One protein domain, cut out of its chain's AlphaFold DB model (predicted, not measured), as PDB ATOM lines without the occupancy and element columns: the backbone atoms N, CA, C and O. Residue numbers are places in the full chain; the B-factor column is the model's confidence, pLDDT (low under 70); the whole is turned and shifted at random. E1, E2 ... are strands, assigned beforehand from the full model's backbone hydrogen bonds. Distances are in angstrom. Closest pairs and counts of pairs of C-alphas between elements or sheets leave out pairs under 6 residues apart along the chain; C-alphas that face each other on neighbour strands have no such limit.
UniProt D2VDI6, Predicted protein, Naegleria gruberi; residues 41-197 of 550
ATOM      1  N   CYS A  41      56.755 -34.647  18.348       87.00
ATOM      2  CA  CYS A  41      57.135 -35.948  18.904       87.00
ATOM      3  C   CYS A  41      56.648 -37.134  18.042       87.00
ATOM      4  O   CYS A  41      56.072 -38.097  18.549       87.00
ATOM      5  N   GLY A  42      56.810 -37.015  16.718       81.75
ATOM      6  CA  GLY A  42      56.466 -38.054  15.742       81.75
ATOM      7  C   GLY A  42      54.965 -38.345  15.619       81.75
ATOM      8  O   GLY A  42      54.592 -39.297  14.941       81.75
ATOM      9  N   GLY A  43      54.108 -37.570  16.294       81.25
ATOM     10  CA  GLY A  43      52.701 -37.907  16.522       81.25
ATOM     11  C   GLY A  43      52.470 -38.957  17.622       81.25
ATOM     12  O   GLY A  43      51.317 -39.253  17.928       81.25
ATOM     13  N   ASN A  44      53.531 -39.478  18.257       82.12
ATOM     14  CA  ASN A  44      53.500 -40.524  19.294       82.12
ATOM     15  C   ASN A  44      53.930 -39.989  20.676       82.12
ATOM     16  O   ASN A  44      54.544 -40.697  21.477       82.12
ATOM     17  N   GLY A  45      53.660 -38.715  20.956       84.88
ATOM     18  CA  GLY A  45      54.050 -38.090  22.215       84.88
ATOM     19  C   GLY A  45      53.564 -36.656  22.387       84.88
ATOM     20  O   GLY A  45      52.764 -36.135  21.602       84.88
ATOM     21  N   PHE A  46      54.075 -36.023  23.438       87.69
ATOM     22  CA  PHE A  46      53.818 -34.634  23.805       87.69
ATOM     23  C   PHE A  46      55.136 -33.886  23.998       87.69
ATOM     24  O   PHE A  46      56.096 -34.436  24.538       87.69
ATOM     25  N   CYS A  47      55.171 -32.616  23.598       88.81
ATOM     26  CA  CYS A  47      56.303 -31.748  23.894       88.81
ATOM     27  C   CYS A  47      56.166 -31.217  25.325       88.81
ATOM     28  O   CYS A  47      55.225 -30.478  25.612       88.81
ATOM     29  N   THR A  48      57.077 -31.602  26.221       86.44
ATOM     30  CA  THR A  48      56.990 -31.277  27.661       86.44
ATOM     31  C   THR A  48      58.003 -30.218  28.102       86.44
ATOM     32  O   THR A  48      57.770 -29.514  29.086       86.44
ATOM     33  N   ALA A  49      59.102 -30.066  27.358       85.81
ATOM     34  CA  ALA A  49      60.062 -28.968  27.459       85.81
ATOM     35  C   ALA A  49      60.797 -28.786  26.114       85.81
ATOM     36  O   ALA A  49      60.574 -29.549  25.173       85.81
ATOM     37  N   GLN A  50      61.688 -27.792  26.013       88.56
ATOM     38  CA  GLN A  50      62.483 -27.544  24.800       88.56
ATOM     39  C   GLN A  50      63.232 -28.815  24.363       88.56
ATOM     40  O   GLN A  50      63.938 -29.426  25.166       88.56
ATOM     41  N   ASP A  51      63.037 -29.218  23.105       89.12
ATOM     42  CA  ASP A  51      63.595 -30.430  22.486       89.12
ATOM     43  C   ASP A  51      63.394 -31.720  23.315       89.12
ATOM     44  O   ASP A  51      64.167 -32.673  23.216       89.12
ATOM     45  N   THR A  52      62.336 -31.755  24.137       89.25
ATOM     46  CA  THR A  52      62.048 -32.825  25.101       89.25
ATOM     47  C   THR A  52      60.652 -33.398  24.867       89.25
ATOM     48  O   THR A  52      59.636 -32.800  25.232       89.25
ATOM     49  N   CYS A  53      60.612 -34.587  24.269       89.06
ATOM     50  CA  CYS A  53      59.391 -35.347  24.033       89.06
ATOM     51  C   CYS A  53      59.135 -36.384  25.133       89.06
ATOM     52  O   CYS A  53      60.024 -37.165  25.466       89.06
ATOM     53  N   ASP A  54      57.902 -36.430  25.636       86.62
ATOM     54  CA  ASP A  54      57.378 -37.565  26.401       86.62
ATOM     55  C   ASP A  54      56.586 -38.487  25.465       86.62
ATOM     56  O   ASP A  54      55.633 -38.046  24.813       86.62
ATOM     57  N   CYS A  55      56.997 -39.751  25.359       83.62
ATOM     58  CA  CYS A  55      56.408 -40.706  24.420       83.62
ATOM     59  C   CYS A  55      55.176 -41.378  25.029       83.62
ATOM     60  O   CYS A  55      55.226 -41.902  26.138       83.62
ATOM     61  N   GLN A  56      54.066 -41.385  24.294       78.62
ATOM     62  CA  GLN A  56      52.775 -41.902  24.752       78.62
ATOM     63  C   GLN A  56      52.101 -42.696  23.629       78.62
ATOM     64  O   GLN A  56      52.312 -42.424  22.447       78.62
ATOM     65  N   ASP A  57      51.281 -43.688  23.981       67.31
ATOM     66  CA  ASP A  57      50.634 -44.545  22.981       67.31
ATOM     67  C   ASP A  57      49.468 -43.830  22.275       67.31
ATOM     68  O   ASP A  57      48.310 -43.890  22.684       67.31
ATOM     69  N   LEU A  58      49.806 -43.119  21.199       69.00
ATOM     70  CA  LEU A  58      48.873 -42.475  20.269       69.00
ATOM     71  C   LEU A  58      48.722 -43.287  18.958       69.00
ATOM     72  O   LEU A  58      47.940 -42.930  18.073       69.00
ATOM     73  N   SER A  59      49.431 -44.419  18.867       58.03
ATOM     74  CA  SER A  59      49.876 -45.125  17.655       58.03
ATOM     75  C   SER A  59      48.788 -45.515  16.648       58.03
ATOM     76  O   SER A  59      49.049 -45.605  15.451       58.03
ATOM     77  N   TYR A  60      47.573 -45.789  17.128       57.34
ATOM     78  CA  TYR A  60      46.486 -46.395  16.345       57.34
ATOM     79  C   TYR A  60      45.226 -45.521  16.258       57.34
ATOM     80  O   TYR A  60      44.133 -46.024  16.001       57.34
ATOM     81  N   GLY A  61      45.343 -44.216  16.530       59.31
ATOM     82  CA  GLY A  61      44.161 -43.371  16.739       59.31
ATOM     83  C   GLY A  61      43.410 -43.743  18.023       59.31
ATOM     84  O   GLY A  61      42.208 -43.514  18.132       59.31
ATOM     85  N   GLY A  62      44.125 -44.297  19.013       68.75
ATOM     86  CA  GLY A  62      43.637 -44.636  20.360       68.75
ATOM     87  C   GLY A  62      43.264 -43.421  21.223       68.75
ATOM     88  O   GLY A  62      43.226 -43.515  22.452       68.75
ATOM     89  N   TYR A  63      43.015 -42.270  20.591       79.56
ATOM     90  CA  TYR A  63      42.788 -40.991  21.241       79.56
ATOM     91  C   TYR A  63      41.814 -40.081  20.476       79.56
ATOM     92  O   TYR A  63      41.678 -40.141  19.251       79.56
ATOM     93  N   ILE A  64      41.163 -39.183  21.217       83.69
ATOM     94  CA  ILE A  64      40.416 -38.048  20.664       83.69
ATOM     95  C   ILE A  64      41.228 -36.772  20.835       83.69
ATOM     96  O   ILE A  64      41.578 -36.397  21.953       83.69
ATOM     97  N   HIS A  65      41.461 -36.082  19.726       85.50
ATOM     98  CA  HIS A  65      42.056 -34.760  19.641       85.50
ATOM     99  C   HIS A  65      40.953 -33.705  19.516       85.50
ATOM    100  O   HIS A  65      40.258 -33.636  18.499       85.50
ATOM    101  N   SER A  66      40.802 -32.850  20.527       86.25
ATOM    102  CA  SER A  66      39.727 -31.840  20.600       86.25
ATOM    103  C   SER A  66      39.637 -30.895  19.385       86.25
ATOM    104  O   SER A  66      38.537 -30.455  19.056       86.25
ATOM    105  N   ASN A  67      40.746 -30.659  18.668       83.25
ATOM    106  CA  ASN A  67      40.794 -29.836  17.448       83.25
ATOM    107  C   ASN A  67      40.617 -30.605  16.110       83.25
ATOM    108  O   ASN A  67      40.579 -29.971  15.062       83.25
ATOM    109  N   ILE A  68      40.543 -31.947  16.102       79.75
ATOM    110  CA  ILE A  68      40.345 -32.745  14.863       79.75
ATOM    111  C   ILE A  68      39.065 -33.576  14.958       79.75
ATOM    112  O   ILE A  68      38.084 -33.331  14.265       79.75
ATOM    113  N   ASN A  69      39.091 -34.583  15.829       71.00
ATOM    114  CA  ASN A  69      38.073 -35.611  16.006       71.00
ATOM    115  C   ASN A  69      37.446 -35.489  17.400       71.00
ATOM    116  O   ASN A  69      37.150 -36.496  18.033       71.00
ATOM    117  N   GLY A  70      37.261 -34.250  17.876       79.06
ATOM    118  CA  GLY A  70      36.857 -33.871  19.237       79.06
ATOM    119  C   GLY A  70      35.511 -34.408  19.741       79.06
ATOM    120  O   GLY A  70      35.063 -33.989  20.808       79.06
ATOM    121  N   THR A  71      34.855 -35.302  18.998       86.88
ATOM    122  CA  THR A  71      33.576 -35.931  19.324       86.88
ATOM    123  C   THR A  71      33.622 -37.456  19.160       86.88
ATOM    124  O   THR A  71      34.055 -37.971  18.132       86.88
ATOM    125  N   LEU A  72      33.107 -38.195  20.153       87.00
ATOM    126  CA  LEU A  72      32.835 -39.631  20.031       87.00
ATOM    127  C   LEU A  72      31.346 -39.844  19.759       87.00
ATOM    128  O   LEU A  72      30.505 -39.649  20.641       87.00
ATOM    129  N   ASN A  73      31.026 -40.261  18.539       86.88
ATOM    130  CA  ASN A  73      29.672 -40.659  18.172       86.88
ATOM    131  C   ASN A  73      29.331 -42.046  18.741       86.88
ATOM    132  O   ASN A  73      30.204 -42.882  18.977       86.88
ATOM    133  N   ARG A  74      28.036 -42.303  18.945       81.56
ATOM    134  CA  ARG A  74      27.518 -43.588  19.440       81.56
ATOM    135  C   ARG A  74      28.020 -44.774  18.597       81.56
ATOM    136  O   ARG A  74      28.052 -44.686  17.373       81.56
ATOM    137  N   LEU A  75      28.361 -45.883  19.259       76.62
ATOM    138  CA  LEU A  75      28.964 -47.104  18.689       76.62
ATOM    139  C   LEU A  75      30.358 -46.957  18.040       76.62
ATOM    140  O   LEU A  75      30.936 -47.973  17.658       76.62
ATOM    141  N   VAL A  76      30.946 -45.759  17.957       81.88
ATOM    142  CA  VAL A  76      32.362 -45.626  17.580       81.88
ATOM    143  C   VAL A  76      33.225 -46.154  18.732       81.88
ATOM    144  O   VAL A  76      33.081 -45.707  19.870       81.88
ATOM    145  N   LYS A  77      34.106 -47.118  18.435       79.62
ATOM    146  CA  LYS A  77      35.117 -47.647  19.365       79.62
ATOM    147  C   LYS A  77      36.434 -46.876  19.190       79.62
ATOM    148  O   LYS A  77      36.955 -46.829  18.080       79.62
ATOM    149  N   ILE A  78      37.010 -46.363  20.276       80.44
ATOM    150  CA  ILE A  78      38.451 -46.051  20.357       80.44
ATOM    151  C   ILE A  78      39.151 -47.320  20.851       80.44
ATOM    152  O   ILE A  78      38.669 -47.913  21.813       80.44
ATOM    153  N   ALA A  79      40.240 -47.763  20.218       71.12
ATOM    154  CA  ALA A  79      40.871 -49.052  20.520       71.12
ATOM    155  C   ALA A  79      42.273 -48.925  21.141       71.12
ATOM    156  O   ALA A  79      43.164 -48.323  20.549       71.12
ATOM    157  N   ASN A  80      42.478 -49.598  22.275       69.31
ATOM    158  CA  ASN A  80      43.785 -50.021  22.774       69.31
ATOM    159  C   ASN A  80      44.080 -51.413  22.185       69.31
ATOM    160  O   ASN A  80      43.847 -52.445  22.823       69.31
ATOM    161  N   ALA A  81      44.510 -51.443  20.919       62.19
ATOM    162  CA  ALA A  81      44.759 -52.687  20.186       62.19
ATOM    163  C   ALA A  81      45.749 -53.646  20.896       62.19
ATOM    164  O   ALA A  81      45.442 -54.838  20.944       62.19
ATOM    165  N   PRO A  82      46.847 -53.180  21.534       60.84
ATOM    166  CA  PRO A  82      47.768 -54.037  22.297       60.84
ATOM    167  C   PRO A  82      47.145 -54.867  23.433       60.84
ATOM    168  O   PRO A  82      47.720 -55.883  23.822       60.84
ATOM    169  N   ARG A  83      45.986 -54.466  23.979       63.25
ATOM    170  CA  ARG A  83      45.276 -55.194  25.055       63.25
ATOM    171  C   ARG A  83      43.850 -55.634  24.691       63.25
ATOM    172  O   ARG A  83      43.149 -56.181  25.543       63.25
ATOM    173  N   ASN A  84      43.423 -55.419  23.445       69.75
ATOM    174  CA  ASN A  84      42.061 -55.678  22.967       69.75
ATOM    175  C   ASN A  84      40.976 -55.001  23.840       69.75
ATOM    176  O   ASN A  84      40.017 -55.632  24.297       69.75
ATOM    177  N   GLU A  85      41.169 -53.707  24.121       75.50
ATOM    178  CA  GLU A  85      40.259 -52.889  24.938       75.50
ATOM    179  C   GLU A  85      39.683 -51.730  24.132       75.50
ATOM    180  O   GLU A  85      40.337 -51.182  23.239       75.50
ATOM    181  N   HIS A  86      38.458 -51.332  24.468       83.25
ATOM    182  CA  HIS A  86      37.716 -50.332  23.721       83.25
ATOM    183  C   HIS A  86      36.978 -49.343  24.619       83.25
ATOM    184  O   HIS A  86      36.266 -49.737  25.544       83.25
ATOM    185  N   LEU A  87      37.092 -48.054  24.288       85.88
ATOM    186  CA  LEU A  87      36.202 -47.010  24.789       85.88
ATOM    187  C   LEU A  87      35.045 -46.832  23.795       85.88
ATOM    188  O   LEU A  87      35.295 -46.612  22.609       85.88
ATOM    189  N   VAL A  88      33.793 -46.926  24.251       87.75
ATOM    190  CA  VAL A  88      32.606 -46.858  23.379       87.75
ATOM    191  C   VAL A  88      31.407 -46.208  24.073       87.75
ATOM    192  O   VAL A  88      31.133 -46.462  25.245       87.75
ATOM    193  N   LEU A  89      30.672 -45.368  23.335       87.81
ATOM    194  CA  LEU A  89      29.409 -44.769  23.780       87.81
ATOM    195  C   LEU A  89      28.224 -45.679  23.407       87.81
ATOM    196  O   LEU A  89      27.981 -45.934  22.222       87.81
ATOM    197  N   GLN A  90      27.503 -46.166  24.419       86.31
ATOM    198  CA  GLN A  90      26.424 -47.153  24.302       86.31
ATOM    199  C   GLN A  90      25.045 -46.534  23.964       86.31
ATOM    200  O   GLN A  90      24.888 -45.321  23.822       86.31
ATOM    201  N   LEU A  91      24.027 -47.390  23.780       83.75
ATOM    202  CA  LEU A  91      22.657 -47.019  23.372       83.75
ATOM    203  C   LEU A  91      21.843 -46.278  24.453       83.75
ATOM    204  O   LEU A  91      20.877 -45.595  24.119       83.75
ATOM    205  N   ASP A  92      22.237 -46.406  25.718       86.12
ATOM    206  CA  ASP A  92      21.727 -45.682  26.894       86.12
ATOM    207  C   ASP A  92      22.493 -44.368  27.162       86.12
ATOM    208  O   ASP A  92      22.259 -43.695  28.166       86.12
ATOM    209  N   ALA A  93      23.414 -44.003  26.262       86.50
ATOM    210  CA  ALA A  93      24.350 -42.891  26.384       86.50
ATOM    211  C   ALA A  93      25.336 -42.978  27.570       86.50
ATOM    212  O   ALA A  93      25.904 -41.958  27.970       86.50
ATOM    213  N   ASN A  94      25.603 -44.185  28.080       87.19
ATOM    214  CA  ASN A  94      26.740 -44.443  28.956       87.19
ATOM    215  C   ASN A  94      28.006 -44.661  28.115       87.19
ATOM    216  O   ASN A  94      28.035 -45.475  27.187       87.19
ATOM    217  N   LEU A  95      29.063 -43.913  28.414       87.94
ATOM    218  CA  LEU A  95      30.401 -44.168  27.888       87.94
ATOM    219  C   LEU A  95      31.090 -45.209  28.777       87.94
ATOM    220  O   LEU A  95      31.244 -44.975  29.977       87.94
ATOM    221  N   ILE A  96      31.534 -46.323  28.193       87.06
ATOM    222  CA  ILE A  96      32.267 -47.375  28.911       87.06
ATOM    223  C   ILE A  96      33.660 -47.603  28.324       87.06
ATOM    224  O   ILE A  96      33.861 -47.472  27.117       87.06
ATOM    225  N   LEU A  97      34.596 -47.987  29.191       85.56
ATOM    226  CA  LEU A  97      35.852 -48.648  28.842       85.56
ATOM    227  C   LEU A  97      35.694 -50.142  29.151       85.56
ATOM    228  O   LEU A  97      35.237 -50.494  30.240       85.56
ATOM    229  N   PHE A  98      36.038 -51.013  28.207       80.56
ATOM    230  CA  PHE A  98      35.777 -52.453  28.290       80.56
ATOM    231  C   PHE A  98      36.873 -53.253  27.576       80.56
ATOM    232  O   PHE A  98      37.210 -52.937  26.435       80.56
ATOM    233  N   SER A  99      37.401 -54.303  28.210       76.19
ATOM    234  CA  SER A  99      38.199 -55.322  27.518       76.19
ATOM    235  C   SER A  99      37.308 -56.439  26.984       76.19
ATOM    236  O   SER A  99      36.606 -57.100  27.755       76.19
ATOM    237  N   ASP A 100      37.429 -56.735  25.686       68.44
ATOM    238  CA  ASP A 100      36.715 -57.838  25.023       68.44
ATOM    239  C   ASP A 100      37.144 -59.228  25.574       68.44
ATOM    240  O   ASP A 100      36.539 -60.243  25.236       68.44
ATOM    241  N   THR A 101      38.144 -59.288  26.473       65.69
ATOM    242  CA  THR A 101      38.554 -60.503  27.212       65.69
ATOM    243  C   THR A 101      37.972 -60.629  28.626       65.69
ATOM    244  O   THR A 101      37.921 -61.736  29.159       65.69
ATOM    245  N   ALA A 102      37.537 -59.527  29.251       66.25
ATOM    246  CA  ALA A 102      37.185 -59.491  30.676       66.25
ATOM    247  C   ALA A 102      35.682 -59.667  30.955       66.25
ATOM    248  O   ALA A 102      35.294 -60.009  32.071       66.25
ATOM    249  N   GLY A 103      34.822 -59.415  29.962       63.34
ATOM    250  CA  GLY A 103      33.368 -59.613  30.055       63.34
ATOM    251  C   GLY A 103      32.605 -58.604  30.929       63.34
ATOM    252  O   GLY A 103      31.375 -58.613  30.925       63.34
ATOM    253  N   LEU A 104      33.300 -57.707  31.637       72.25
ATOM    254  CA  LEU A 104      32.735 -56.624  32.447       72.25
ATOM    255  C   LEU A 104      33.422 -55.286  32.113       72.25
ATOM    256  O   LEU A 104      34.604 -55.288  31.768       72.25
ATOM    257  N   PRO A 105      32.720 -54.139  32.221       76.69
ATOM    258  CA  PRO A 105      33.314 -52.830  31.969       76.69
ATOM    259  C   PRO A 105      34.357 -52.472  33.031       76.69
ATOM    260  O   PRO A 105      34.107 -52.517  34.237       76.69
ATOM    261  N   ASP A 106      35.527 -52.057  32.561       77.06
ATOM    262  CA  ASP A 106      36.623 -51.560  33.383       77.06
ATOM    263  C   ASP A 106      36.280 -50.221  34.032       77.06
ATOM    264  O   ASP A 106      36.620 -49.985  35.193       77.06
ATOM    265  N   TRP A 107      35.560 -49.363  33.316       85.31
ATOM    266  CA  TRP A 107      35.029 -48.115  33.842       85.31
ATOM    267  C   TRP A 107      33.773 -47.707  33.070       85.31
ATOM    268  O   TRP A 107      33.616 -48.043  31.896       85.31
ATOM    269  N   ALA A 108      32.886 -46.972  33.735       86.12
ATOM    270  CA  ALA A 108      31.684 -46.405  33.147       86.12
ATOM    271  C   ALA A 108      31.513 -44.957  33.612       86.12
ATOM    272  O   ALA A 108      31.689 -44.645  34.789       86.12
ATOM    273  N   SER A 109      31.121 -44.088  32.686       85.69
ATOM    274  CA  SER A 109      30.896 -42.659  32.924       85.69
ATOM    275  C   SER A 109      29.760 -42.341  33.893       85.69
ATOM    276  O   SER A 109      29.741 -41.258  34.476       85.69
ATOM    277  N   GLY A 110      28.790 -43.251  34.033       83.88
ATOM    278  CA  GLY A 110      27.580 -43.019  34.817       83.88
ATOM    279  C   GLY A 110      26.618 -42.000  34.195       83.88
ATOM    280  O   GLY A 110      25.652 -41.607  34.850       83.88
ATOM    281  N   THR A 111      26.847 -41.562  32.951       85.75
ATOM    282  CA  THR A 111      25.876 -40.752  32.210       85.75
ATOM    283  C   THR A 111      24.809 -41.656  31.612       85.75
ATOM    284  O   THR A 111      25.133 -42.637  30.954       85.75
ATOM    285  N   TYR A 112      23.534 -41.313  31.802       82.12
ATOM    286  CA  TYR A 112      22.414 -42.089  31.269       82.12
ATOM    287  C   TYR A 112      21.378 -41.174  30.609       82.12
ATOM    288  O   TYR A 112      21.006 -40.123  31.142       82.12
ATOM    289  N   SER A 113      20.891 -41.575  29.437       78.88
ATOM    290  CA  SER A 113      19.799 -40.930  28.707       78.88
ATOM    291  C   SER A 113      18.782 -41.988  28.261       78.88
ATOM    292  O   SER A 113      19.172 -43.127  28.009       78.88
ATOM    293  N   PRO A 114      17.478 -41.660  28.167       74.62
ATOM    294  CA  PRO A 114      16.474 -42.617  27.709       74.62
ATOM    295  C   PRO A 114      16.832 -43.250  26.357       74.62
ATOM    296  O   PRO A 114      17.397 -42.590  25.478       74.62
ATOM    297  N   LEU A 115      16.482 -44.530  26.203       60.62
ATOM    298  CA  LEU A 115      16.761 -45.330  25.008       60.62
ATOM    299  C   LEU A 115      16.260 -44.647  23.725       60.62
ATOM    300  O   LEU A 115      15.257 -43.934  23.731       60.62
ATOM    301  N   ASN A 116      16.965 -44.893  22.618       60.59
ATOM    302  CA  ASN A 116      16.761 -44.258  21.306       60.59
ATOM    303  C   ASN A 116      16.952 -42.730  21.274       60.59
ATOM    304  O   ASN A 116      16.521 -42.076  20.325       60.59
ATOM    305  N   SER A 117      17.642 -42.145  22.258       65.12
ATOM    306  CA  SER A 117      18.082 -40.755  22.160       65.12
ATOM    307  C   SER A 117      19.503 -40.660  21.588       65.12
ATOM    308  O   SER A 117      20.473 -41.136  22.172       65.12
ATOM    309  N   ASP A 118      19.635 -40.057  20.404       75.81
ATOM    310  CA  ASP A 118      20.937 -39.853  19.763       75.81
ATOM    311  C   ASP A 118      21.774 -38.829  20.551       75.81
ATOM    312  O   ASP A 118      21.313 -37.725  20.880       75.81
ATOM    313  N   ARG A 119      23.007 -39.220  20.885       87.94
ATOM    314  CA  ARG A 119      23.974 -38.468  21.695       87.94
ATOM    315  C   ARG A 119      25.390 -38.701  21.179       87.94
ATOM    316  O   ARG A 119      25.667 -39.730  20.562       87.94
ATOM    317  N   TYR A 120      26.280 -37.772  21.499       89.31
ATOM    318  CA  TYR A 120      27.719 -37.901  21.286       89.31
ATOM    319  C   TYR A 120      28.476 -37.315  22.481       89.31
ATOM    320  O   TYR A 120      28.010 -36.366  23.116       89.31
ATOM    321  N   MET A 121      29.643 -37.870  22.794       89.62
ATOM    322  CA  MET A 121      30.587 -37.238  23.718       89.62
ATOM    323  C   MET A 121      31.393 -36.177  22.973       89.62
ATOM    324  O   MET A 121      31.689 -36.360  21.795       89.62
ATOM    325  N   ARG A 122      31.802 -35.105  23.650       88.94
ATOM    326  CA  ARG A 122      32.700 -34.071  23.121       88.94
ATOM    327  C   ARG A 122      33.754 -33.699  24.156       88.94
ATOM    328  O   ARG A 122      33.440 -33.639  25.340       88.94
ATOM    329  N   ILE A 123      34.968 -33.403  23.697       88.56
ATOM    330  CA  ILE A 123      35.956 -32.641  24.471       88.56
ATOM    331  C   ILE A 123      35.928 -31.198  23.980       88.56
ATOM    332  O   ILE A 123      36.034 -30.947  22.775       88.56
ATOM    333  N   ASP A 124      35.790 -30.244  24.891       86.62
ATOM    334  CA  ASP A 124      35.957 -28.837  24.548       86.62
ATOM    335  C   ASP A 124      37.442 -28.457  24.396       86.62
ATOM    336  O   ASP A 124      38.270 -28.767  25.250       86.62
ATOM    337  N   ASN A 125      37.775 -27.743  23.317       85.88
ATOM    338  CA  ASN A 125      39.155 -27.389  22.969       85.88
ATOM    339  C   ASN A 125      39.736 -26.251  23.835       85.88
ATOM    340  O   ASN A 125      40.947 -26.059  23.837       85.88
ATOM    341  N   SER A 126      38.901 -25.487  24.551       84.19
ATOM    342  CA  SER A 126      39.341 -24.351  25.380       84.19
ATOM    343  C   SER A 126      39.493 -24.692  26.864       84.19
ATOM    344  O   SER A 126      40.318 -24.097  27.553       84.19
ATOM    345  N   THR A 127      38.724 -25.666  27.351       84.62
ATOM    346  CA  THR A 127      38.681 -26.064  28.767       84.62
ATOM    347  C   THR A 127      39.199 -27.476  29.023       84.62
ATOM    348  O   THR A 127      39.691 -27.740  30.115       84.62
ATOM    349  N   GLY A 128      39.087 -28.387  28.050       84.06
ATOM    350  CA  GLY A 128      39.293 -29.824  28.254       84.06
ATOM    351  C   GLY A 128      38.106 -30.517  28.939       84.06
ATOM    352  O   GLY A 128      38.212 -31.677  29.337       84.06
ATOM    353  N   ALA A 129      36.966 -29.832  29.086       85.94
ATOM    354  CA  ALA A 129      35.750 -30.417  29.641       85.94
ATOM    355  C   ALA A 129      35.220 -31.547  28.739       85.94
ATOM    356  O   ALA A 129      35.094 -31.372  27.525       85.94
ATOM    357  N   PHE A 130      34.892 -32.693  29.342       87.94
ATOM    358  CA  PHE A 130      34.388 -33.877  28.642       87.94
ATOM    359  C   PHE A 130      32.893 -34.065  28.924       87.94
ATOM    360  O   PHE A 130      32.478 -34.403  30.037       87.94
ATOM    361  N   THR A 131      32.070 -33.792  27.915       88.56
ATOM    362  CA  THR A 131      30.619 -33.611  28.044       88.56
ATOM    363  C   THR A 131      29.840 -34.506  27.090       88.56
ATOM    364  O   THR A 131      30.221 -34.708  25.940       88.56
ATOM    365  N   LEU A 132      28.704 -35.016  27.560       89.50
ATOM    366  CA  LEU A 132      27.702 -35.699  26.752       89.50
ATOM    367  C   LEU A 132      26.749 -34.648  26.173       89.50
ATOM    368  O   LEU A 132      26.103 -33.921  26.929       89.50
ATOM    369  N   HIS A 133      26.644 -34.569  24.848       89.12
ATOM    370  CA  HIS A 133      25.803 -33.602  24.138       89.12
ATOM    371  C   HIS A 133      24.576 -34.258  23.498       89.12
ATOM    372  O   HIS A 133      24.598 -35.424  23.088       89.12
ATOM    373  N   LYS A 134      23.503 -33.473  23.358       87.12
ATOM    374  CA  LYS A 134      22.417 -33.770  22.413       87.12
ATOM    375  C   LYS A 134      22.824 -33.344  20.995       87.12
ATOM    376  O   LYS A 134      23.730 -32.533  20.827       87.12
ATOM    377  N   LEU A 135      22.095 -33.814  19.979       84.38
ATOM    378  CA  LEU A 135      22.297 -33.395  18.580       84.38
ATOM    379  C   LEU A 135      22.113 -31.882  18.333       84.38
ATOM    380  O   LEU A 135      22.641 -31.368  17.355       84.38
ATOM    381  N   ASP A 136      21.408 -31.165  19.215       84.56
ATOM    382  CA  ASP A 136      21.279 -29.696  19.179       84.56
ATOM    383  C   ASP A 136      22.534 -28.947  19.694       84.56
ATOM    384  O   ASP A 136      22.553 -27.719  19.745       84.56
ATOM    385  N   GLY A 137      23.581 -29.677  20.095       84.25
ATOM    386  CA  GLY A 137      24.825 -29.133  20.635       84.25
ATOM    387  C   GLY A 137      24.780 -28.777  22.124       84.25
ATOM    388  O   GLY A 137      25.832 -28.498  22.702       84.25
ATOM    389  N   THR A 138      23.624 -28.825  22.791       88.00
ATOM    390  CA  THR A 138      23.532 -28.541  24.232       88.00
ATOM    391  C   THR A 138      24.133 -29.669  25.074       88.00
ATOM    392  O   THR A 138      23.969 -30.857  24.775       88.00
ATOM    393  N   VAL A 139      24.828 -29.290  26.151       87.88
ATOM    394  CA  VAL A 139      25.333 -30.233  27.159       87.88
ATOM    395  C   VAL A 139      24.142 -30.869  27.877       87.88
ATOM    396  O   VAL A 139      23.250 -30.175  28.361       87.88
ATOM    397  N   TYR A 140      24.134 -32.196  27.931       86.31
ATOM    398  CA  TYR A 140      23.153 -33.005  28.649       86.31
ATOM    399  C   TYR A 140      23.714 -33.505  29.989       86.31
ATOM    400  O   TYR A 140      23.002 -33.501  30.989       86.31
ATOM    401  N   ALA A 141      24.992 -33.899  30.023       85.94
ATOM    402  CA  ALA A 141      25.712 -34.275  31.240       85.94
ATOM    403  C   ALA A 141      27.223 -34.021  31.087       85.94
ATOM    404  O   ALA A 141      27.730 -33.951  29.967       85.94
ATOM    405  N   THR A 142      27.947 -33.938  32.202       81.62
ATOM    406  CA  THR A 142      29.417 -33.817  32.233       81.62
ATOM    407  C   THR A 142      30.001 -35.061  32.894       81.62
ATOM    408  O   THR A 142      29.493 -35.511  33.923       81.62
ATOM    409  N   VAL A 143      31.046 -35.642  32.306       74.75
ATOM    410  CA  VAL A 143      31.663 -36.886  32.788       74.75
ATOM    411  C   VAL A 143      32.610 -36.553  33.939       74.75
ATOM    412  O   VAL A 143      33.809 -36.348  33.756       74.75
ATOM    413  N   SER A 144      32.033 -36.454  35.143       63.19
ATOM    414  CA  SER A 144      32.638 -35.836  36.337       63.19
ATOM    415  C   SER A 144      33.070 -34.375  36.099       63.19
ATOM    416  O   SER A 144      32.749 -33.779  35.071       63.19
ATOM    417  N   SER A 145      33.770 -33.751  37.050       61.50
ATOM    418  CA  SER A 145      34.445 -32.475  36.792       61.50
ATOM    419  C   SER A 145      35.692 -32.729  35.941       61.50
ATOM    420  O   SER A 145      36.772 -32.981  36.479       61.50
ATOM    421  N   GLY A 146      35.520 -32.686  34.617       62.44
ATOM    422  CA  GLY A 146      36.624 -32.659  33.655       62.44
ATOM    423  C   GLY A 146      37.529 -31.435  33.837       62.44
ATOM    424  O   GLY A 146      37.334 -30.628  34.748       62.44
ATOM    425  N   CYS A 147      38.532 -31.307  32.970       71.62
ATOM    426  CA  CYS A 147      39.638 -30.371  33.152       71.62
ATOM    427  C   CYS A 147      39.169 -28.931  33.445       71.62
ATOM    428  O   CYS A 147      38.448 -28.315  32.664       71.62
ATOM    429  N   ASN A 148      39.598 -28.386  34.587       66.12
ATOM    430  CA  ASN A 148      39.333 -27.002  34.995       66.12
ATOM    431  C   ASN A 148      40.520 -26.103  34.604       66.12
ATOM    432  O   ASN A 148      41.113 -25.428  35.447       66.12
ATOM    433  N   GLY A 149      40.891 -26.149  33.322       70.31
ATOM    434  CA  GLY A 149      42.044 -25.449  32.754       70.31
ATOM    435  C   GLY A 149      43.161 -26.374  32.255       70.31
ATOM    436  O   GLY A 149      43.210 -27.564  32.559       70.31
ATOM    437  N   GLY A 150      44.059 -25.778  31.473       78.38
ATOM    438  CA  GLY A 150      45.096 -26.418  30.658       78.38
ATOM    439  C   GLY A 150      45.322 -25.569  29.401       78.38
ATOM    440  O   GLY A 150      44.708 -24.505  29.273       78.38
ATOM    441  N   ILE A 151      46.171 -26.018  28.479       83.25
ATOM    442  CA  ILE A 151      46.354 -25.371  27.168       83.25
ATOM    443  C   ILE A 151      45.836 -26.304  26.067       83.25
ATOM    444  O   ILE A 151      46.256 -27.453  25.964       83.25
ATOM    445  N   GLY A 152      44.891 -25.828  25.253       82.19
ATOM    446  CA  GLY A 152      44.392 -26.585  24.103       82.19
ATOM    447  C   GLY A 152      45.431 -26.671  22.970       82.19
ATOM    448  O   GLY A 152      46.219 -25.742  22.810       82.19
ATOM    449  N   PRO A 153      45.416 -27.729  22.137       86.94
ATOM    450  CA  PRO A 153      44.413 -28.789  22.087       86.94
ATOM    451  C   PRO A 153      44.611 -29.887  23.139       86.94
ATOM    452  O   PRO A 153      45.717 -30.353  23.395       86.94
ATOM    453  N   PHE A 154      43.496 -30.362  23.687       87.56
ATOM    454  CA  PHE A 154      43.435 -31.502  24.602       87.56
ATOM    455  C   PHE A 154      43.338 -32.840  23.853       87.56
ATOM    456  O   PHE A 154      42.654 -32.922  22.819       87.56
ATOM    457  N   ARG A 155      43.957 -33.890  24.412       87.62
ATOM    458  CA  ARG A 155      43.954 -35.274  23.906       87.62
ATOM    459  C   ARG A 155      43.431 -36.251  24.973       87.62
ATOM    460  O   ARG A 155      44.073 -36.427  26.004       87.62
ATOM    461  N   LEU A 156      42.288 -36.905  24.737       86.81
ATOM    462  CA  LEU A 156      41.802 -38.036  25.554       86.81
ATOM    463  C   LEU A 156      42.422 -39.325  25.026       86.81
ATOM    464  O   LEU A 156      42.133 -39.680  23.890       86.81
ATOM    465  N   VAL A 157      43.217 -40.025  25.831       83.62
ATOM    466  CA  VAL A 157      43.993 -41.213  25.437       83.62
ATOM    467  C   VAL A 157      43.565 -42.422  26.271       83.62
ATOM    468  O   VAL A 157      43.464 -42.326  27.498       83.62
ATOM    469  N   VAL A 158      43.348 -43.571  25.620       80.81
ATOM    470  CA  VAL A 158      43.264 -44.877  26.300       80.81
ATOM    471  C   VAL A 158      44.693 -45.405  26.455       80.81
ATOM    472  O   VAL A 158      45.300 -45.819  25.472       80.81
ATOM    473  N   ARG A 159      45.267 -45.335  27.661       77.06
ATOM    474  CA  ARG A 159      46.699 -45.613  27.887       77.06
ATOM    475  C   ARG A 159      46.996 -47.115  27.977       77.06
ATOM    476  O   ARG A 159      46.147 -47.915  28.371       77.06
ATOM    477  N   SER A 160      48.249 -47.495  27.710       69.31
ATOM    478  CA  SER A 160      48.727 -48.888  27.770       69.31
ATOM    479  C   SER A 160      48.726 -49.506  29.183       69.31
ATOM    480  O   SER A 160      48.856 -50.726  29.322       69.31
ATOM    481  N   ASP A 161      48.510 -48.705  30.233       70.00
ATOM    482  CA  ASP A 161      48.270 -49.140  31.618       70.00
ATOM    483  C   ASP A 161      46.777 -49.325  31.965       70.00
ATOM    484  O   ASP A 161      46.438 -49.528  33.130       70.00
ATOM    485  N   ARG A 162      45.890 -49.311  30.956       72.56
ATOM    486  CA  ARG A 162      44.423 -49.459  31.064       72.56
ATOM    487  C   ARG A 162      43.697 -48.251  31.677       72.56
ATOM    488  O   ARG A 162      42.486 -48.317  31.889       72.56
ATOM    489  N   ASN A 163      44.395 -47.147  31.954       77.69
ATOM    490  CA  ASN A 163      43.780 -45.924  32.466       77.69
ATOM    491  C   ASN A 163      43.404 -44.967  31.317       77.69
ATOM    492  O   ASN A 163      44.170 -44.724  30.386       77.69
ATOM    493  N   LEU A 164      42.211 -44.381  31.397       82.94
ATOM    494  CA  LEU A 164      41.740 -43.317  30.509       82.94
ATOM    495  C   LEU A 164      42.171 -41.952  31.069       82.94
ATOM    496  O   LEU A 164      41.854 -41.650  32.221       82.94
ATOM    497  N   ALA A 165      42.849 -41.123  30.274       85.50
ATOM    498  CA  ALA A 165      43.327 -39.805  30.706       85.50
ATOM    499  C   ALA A 165      43.099 -38.716  29.650       85.50
ATOM    500  O   ALA A 165      43.143 -38.992  28.453       85.50
ATOM    501  N   ILE A 166      42.889 -37.474  30.093       87.94
ATOM    502  CA  ILE A 166      42.894 -36.271  29.252       87.94
ATOM    503  C   ILE A 166      44.181 -35.502  29.535       87.94
ATOM    504  O   ILE A 166      44.437 -35.090  30.669       87.94
ATOM    505  N   TYR A 167      44.960 -35.307  28.480       87.81
ATOM    506  CA  TYR A 167      46.169 -34.499  28.437       87.81
ATOM    507  C   TYR A 167      45.865 -33.139  27.801       87.81
ATOM    508  O   TYR A 167      45.016 -33.053  26.911       87.81
ATOM    509  N   ASP A 168      46.573 -32.095  28.220       87.88
ATOM    510  CA  ASP A 168      46.654 -30.827  27.489       87.88
ATOM    511  C   ASP A 168      47.785 -30.850  26.433       87.88
ATOM    512  O   ASP A 168      48.455 -31.872  26.245       87.88
ATOM    513  N   SER A 169      47.990 -29.748  25.705       84.69
ATOM    514  CA  SER A 169      48.936 -29.693  24.580       84.69
ATOM    515  C   SER A 169      50.403 -29.898  24.972       84.69
ATOM    516  O   SER A 169      51.209 -30.272  24.125       84.69
ATOM    517  N   ILE A 170      50.761 -29.680  26.243       84.75
ATOM    518  CA  ILE A 170      52.123 -29.874  26.769       84.75
ATOM    519  C   ILE A 170      52.262 -31.182  27.565       84.75
ATOM    520  O   ILE A 170      53.188 -31.344  28.357       84.75
ATOM    521  N   GLY A 171      51.330 -32.125  27.381       81.94
ATOM    522  CA  GLY A 171      51.378 -33.446  28.013       81.94
ATOM    523  C   GLY A 171      50.999 -33.452  29.493       81.94
ATOM    524  O   GLY A 171      51.221 -34.448  30.182       81.94
ATOM    525  N   LYS A 172      50.396 -32.379  30.017       85.88
ATOM    526  CA  LYS A 172      49.932 -32.357  31.404       85.88
ATOM    527  C   LYS A 172      48.590 -33.077  31.514       85.88
ATOM    528  O   LYS A 172      47.598 -32.655  30.920       85.88
ATOM    529  N   ILE A 173      48.535 -34.128  32.330       85.12
ATOM    530  CA  ILE A 173      47.277 -34.797  32.685       85.12
ATOM    531  C   ILE A 173      46.392 -33.808  33.459       85.12
ATOM    532  O   ILE A 173      46.775 -33.321  34.524       85.12
ATOM    533  N   CYS A 174      45.203 -33.520  32.928       83.25
ATOM    534  CA  CYS A 174      44.204 -32.649  33.551       83.25
ATOM    535  C   CYS A 174      42.964 -33.414  34.058       83.25
ATOM    536  O   CYS A 174      42.207 -32.880  34.870       83.25
ATOM    537  N   TRP A 175      42.789 -34.673  33.641       87.00
ATOM    538  CA  TRP A 175      41.835 -35.638  34.203       87.00
ATOM    539  C   TRP A 175      42.320 -37.072  33.943       87.00
ATOM    540  O   TRP A 175      42.908 -37.334  32.896       87.00
ATOM    541  N   ILE A 176      42.072 -38.007  34.863       84.44
ATOM    542  CA  ILE A 176      42.438 -39.426  34.723       84.44
ATOM    543  C   ILE A 176      41.522 -40.312  35.578       84.44
ATOM    544  O   ILE A 176      41.126 -39.915  36.675       84.44
ATOM    545  N   ILE A 177      41.216 -41.523  35.103       82.19
ATOM    546  CA  ILE A 177      40.762 -42.616  35.976       82.19
ATOM    547  C   ILE A 177      42.000 -43.337  36.508       82.19
ATOM    548  O   ILE A 177      42.749 -43.924  35.738       82.19
ATOM    549  N   ASP A 178      42.247 -43.270  37.813       71.75
ATOM    550  CA  ASP A 178      43.376 -43.958  38.451       71.75
ATOM    551  C   ASP A 178      42.872 -45.260  39.088       71.75
ATOM    552  O   ASP A 178      42.557 -45.321  40.278       71.75
ATOM    553  N   LYS A 179      42.640 -46.275  38.242       71.75
ATOM    554  CA  LYS A 179      42.054 -47.565  38.658       71.75
ATOM    555  C   LYS A 179      43.069 -48.706  38.631       71.75
ATOM    556  O   LYS A 179      42.954 -49.644  39.422       71.75
ATOM    557  N   TYR A 180      44.031 -48.649  37.716       67.44
ATOM    558  CA  TYR A 180      45.008 -49.711  37.499       67.44
ATOM    559  C   TYR A 180      46.437 -49.187  37.687       67.44
ATOM    560  O   TYR A 180      46.722 -48.057  37.296       67.44
ATOM    561  N   PRO A 181      47.351 -49.977  38.284       59.34
ATOM    562  CA  PRO A 181      48.730 -49.546  38.482       59.34
ATOM    563  C   PRO A 181      49.406 -49.281  37.132       59.34
ATOM    564  O   PRO A 181      49.183 -50.025  36.177       59.34
ATOM    565  N   HIS A 182      50.255 -48.250  37.071       58.81
ATOM    566  CA  HIS A 182      50.919 -47.774  35.850       58.81
ATOM    567  C   HIS A 182      51.938 -48.784  35.285       58.81
ATOM    568  O   HIS A 182      53.149 -48.622  35.425       58.81
ATOM    569  N   ILE A 183      51.438 -49.852  34.658       57.09
ATOM    570  CA  ILE A 183      52.216 -50.959  34.095       57.09
ATOM    571  C   ILE A 183      51.847 -51.107  32.615       57.09
ATOM    572  O   ILE A 183      50.928 -51.844  32.247       57.09
ATOM    573  N   GLY A 184      52.580 -50.403  31.757       56.88
ATOM    574  CA  GLY A 184      52.468 -50.497  30.305       56.88
ATOM    575  C   GLY A 184      53.730 -49.973  29.628       56.88
ATOM    576  O   GLY A 184      54.259 -48.938  30.029       56.88
ATOM    577  N   SER A 185      54.215 -50.691  28.614       60.38
ATOM    578  CA  SER A 185      55.288 -50.215  27.736       60.38
ATOM    579  C   SER A 185      54.784 -49.039  26.887       60.38
ATOM    580  O   SER A 185      53.605 -48.985  26.518       60.38
ATOM    581  N   VAL A 186      55.677 -48.108  26.550       68.69
ATOM    582  CA  VAL A 186      55.453 -47.150  25.455       68.69
ATOM    583  C   VAL A 186      55.716 -47.851  24.121       68.69
ATOM    584  O   VAL A 186      56.644 -48.648  24.015       68.69
ATOM    585  N   MET A 187      54.902 -47.586  23.097       70.75
ATOM    586  CA  MET A 187      55.047 -48.235  21.779       70.75
ATOM    587  C   MET A 187      56.152 -47.612  20.914       70.75
ATOM    588  O   MET A 187      56.620 -48.242  19.968       70.75
ATOM    589  N   TYR A 188      56.593 -46.399  21.256       75.81
ATOM    590  CA  TYR A 188      57.665 -45.670  20.583       75.81
ATOM    591  C   TYR A 188      58.653 -45.083  21.595       75.81
ATOM    592  O   TYR A 188      58.300 -44.801  22.741       75.81
ATOM    593  N   HIS A 189      59.893 -44.891  21.154       76.69
ATOM    594  CA  HIS A 189      60.983 -44.297  21.920       76.69
ATOM    595  C   HIS A 189      61.922 -43.483  21.011       76.69
ATOM    596  O   HIS A 189      61.608 -43.191  19.856       76.69
ATOM    597  N   GLY A 190      63.078 -43.090  21.553       79.19
ATOM    598  CA  GLY A 190      63.985 -42.133  20.920       79.19
ATOM    599  C   GLY A 190      63.584 -40.694  21.247       79.19
ATOM    600  O   GLY A 190      62.477 -40.437  21.711       79.19
ATOM    601  N   ALA A 191      64.490 -39.741  21.014       83.19
ATOM    602  CA  ALA A 191      64.301 -38.345  21.428       83.19
ATOM    603  C   ALA A 191      63.075 -37.657  20.792       83.19
ATOM    604  O   ALA A 191      62.621 -36.635  21.297       83.19
ATOM    605  N   LYS A 192      62.539 -38.220  19.701       86.38
ATOM    606  CA  LYS A 192      61.373 -37.728  18.960       86.38
ATOM    607  C   LYS A 192      60.169 -38.677  18.986       86.38
ATOM    608  O   LYS A 192      59.197 -38.382  18.305       86.38
ATOM    609  N   CYS A 193      60.216 -39.790  19.726       84.69
ATOM    610  CA  CYS A 193      59.165 -40.823  19.722       84.69
ATOM    611  C   CYS A 193      58.841 -41.378  18.313       84.69
ATOM    612  O   CYS A 193      57.700 -41.711  17.993       84.69
ATOM    613  N   ASP A 194      59.862 -41.464  17.460       81.06
ATOM    614  CA  ASP A 194      59.802 -41.906  16.064       81.06
ATOM    615  C   ASP A 194      60.351 -43.330  15.847       81.06
ATOM    616  O   ASP A 194      60.139 -43.913  14.784       81.06
ATOM    617  N   VAL A 195      60.997 -43.933  16.854       77.94
ATOM    618  CA  VAL A 195      61.510 -45.313  16.793       77.94
ATOM    619  C   VAL A 195      60.511 -46.276  17.452       77.94
ATOM    620  O   VAL A 195      60.224 -46.099  18.637       77.94
ATOM    621  N   PRO A 196      59.967 -47.293  16.755       75.44
ATOM    622  CA  PRO A 196      59.021 -48.241  17.347       75.44
ATOM    623  C   PRO A 196      59.715 -49.251  18.277       75.44
ATOM    624  O   PRO A 196      60.762 -49.803  17.936       75.44
ATOM    625  N   ILE A 197      59.099 -49.554  19.424       74.00
ATOM    626  CA  ILE A 197      59.497 -50.684  20.279       74.00
ATOM    627  C   ILE A 197      58.870 -51.971  19.737       74.00
ATOM    628  O   ILE A 197      57.689 -52.020  19.386       74.00
TER     629      ILE A 197
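What this domain is: This is residues 41 to 197 of the 550 residues of the protein "Predicted protein" of Naegleria gruberi (UniProt D2VDI6). Amid little regular structure, three small antiparallel sheets, E3-E12-E13-E14, E4-E9-E10-E11 and E5-E6-E7-E8, make a loose-cornered triangular prism, with hairpin E1-E2 at one end. The printed part has 157 residues, 59 in strands E1 to E14, no named helix: all strand. It is compact, radius of gyration of the C-alphas 15.4 A, spans 48 by 36 by 23 A.

Where its parts are: Residues: E1 45-49, E2 52-55, E3 63-65, E4 71-73, E5 77-80, E6 85-89, E7 95-99, E8 105-108, E9 119-123, E10 130-134, E11 139-142, E12 155-158, E13 164-167, E14 173-176. C-alpha 45 is at (54.050, -38.090, 22.215), C-alpha 176 at (42.438, -39.426, 34.723). E6, E7 and E9 each measure 13.6 A.

How they stand to each other: E5-E6-E7-E8, E9-E10-E11 and E12-E13-E14 are meanders, each strand the antiparallel neighbour of the one before. In hairpin E6-E7, N 88 and O 96 are within hydrogen-bond range, 2.9 A. Asn 80 and Val 158, the closest C-alphas of E5 and E12, are 6.3 A apart. E1 and E2 are apart from E3 to E14.

The domain as a whole: The printed part has no cut; link E11 to E12 is long; 30 residues have pLDDT under 70, among them 180-186.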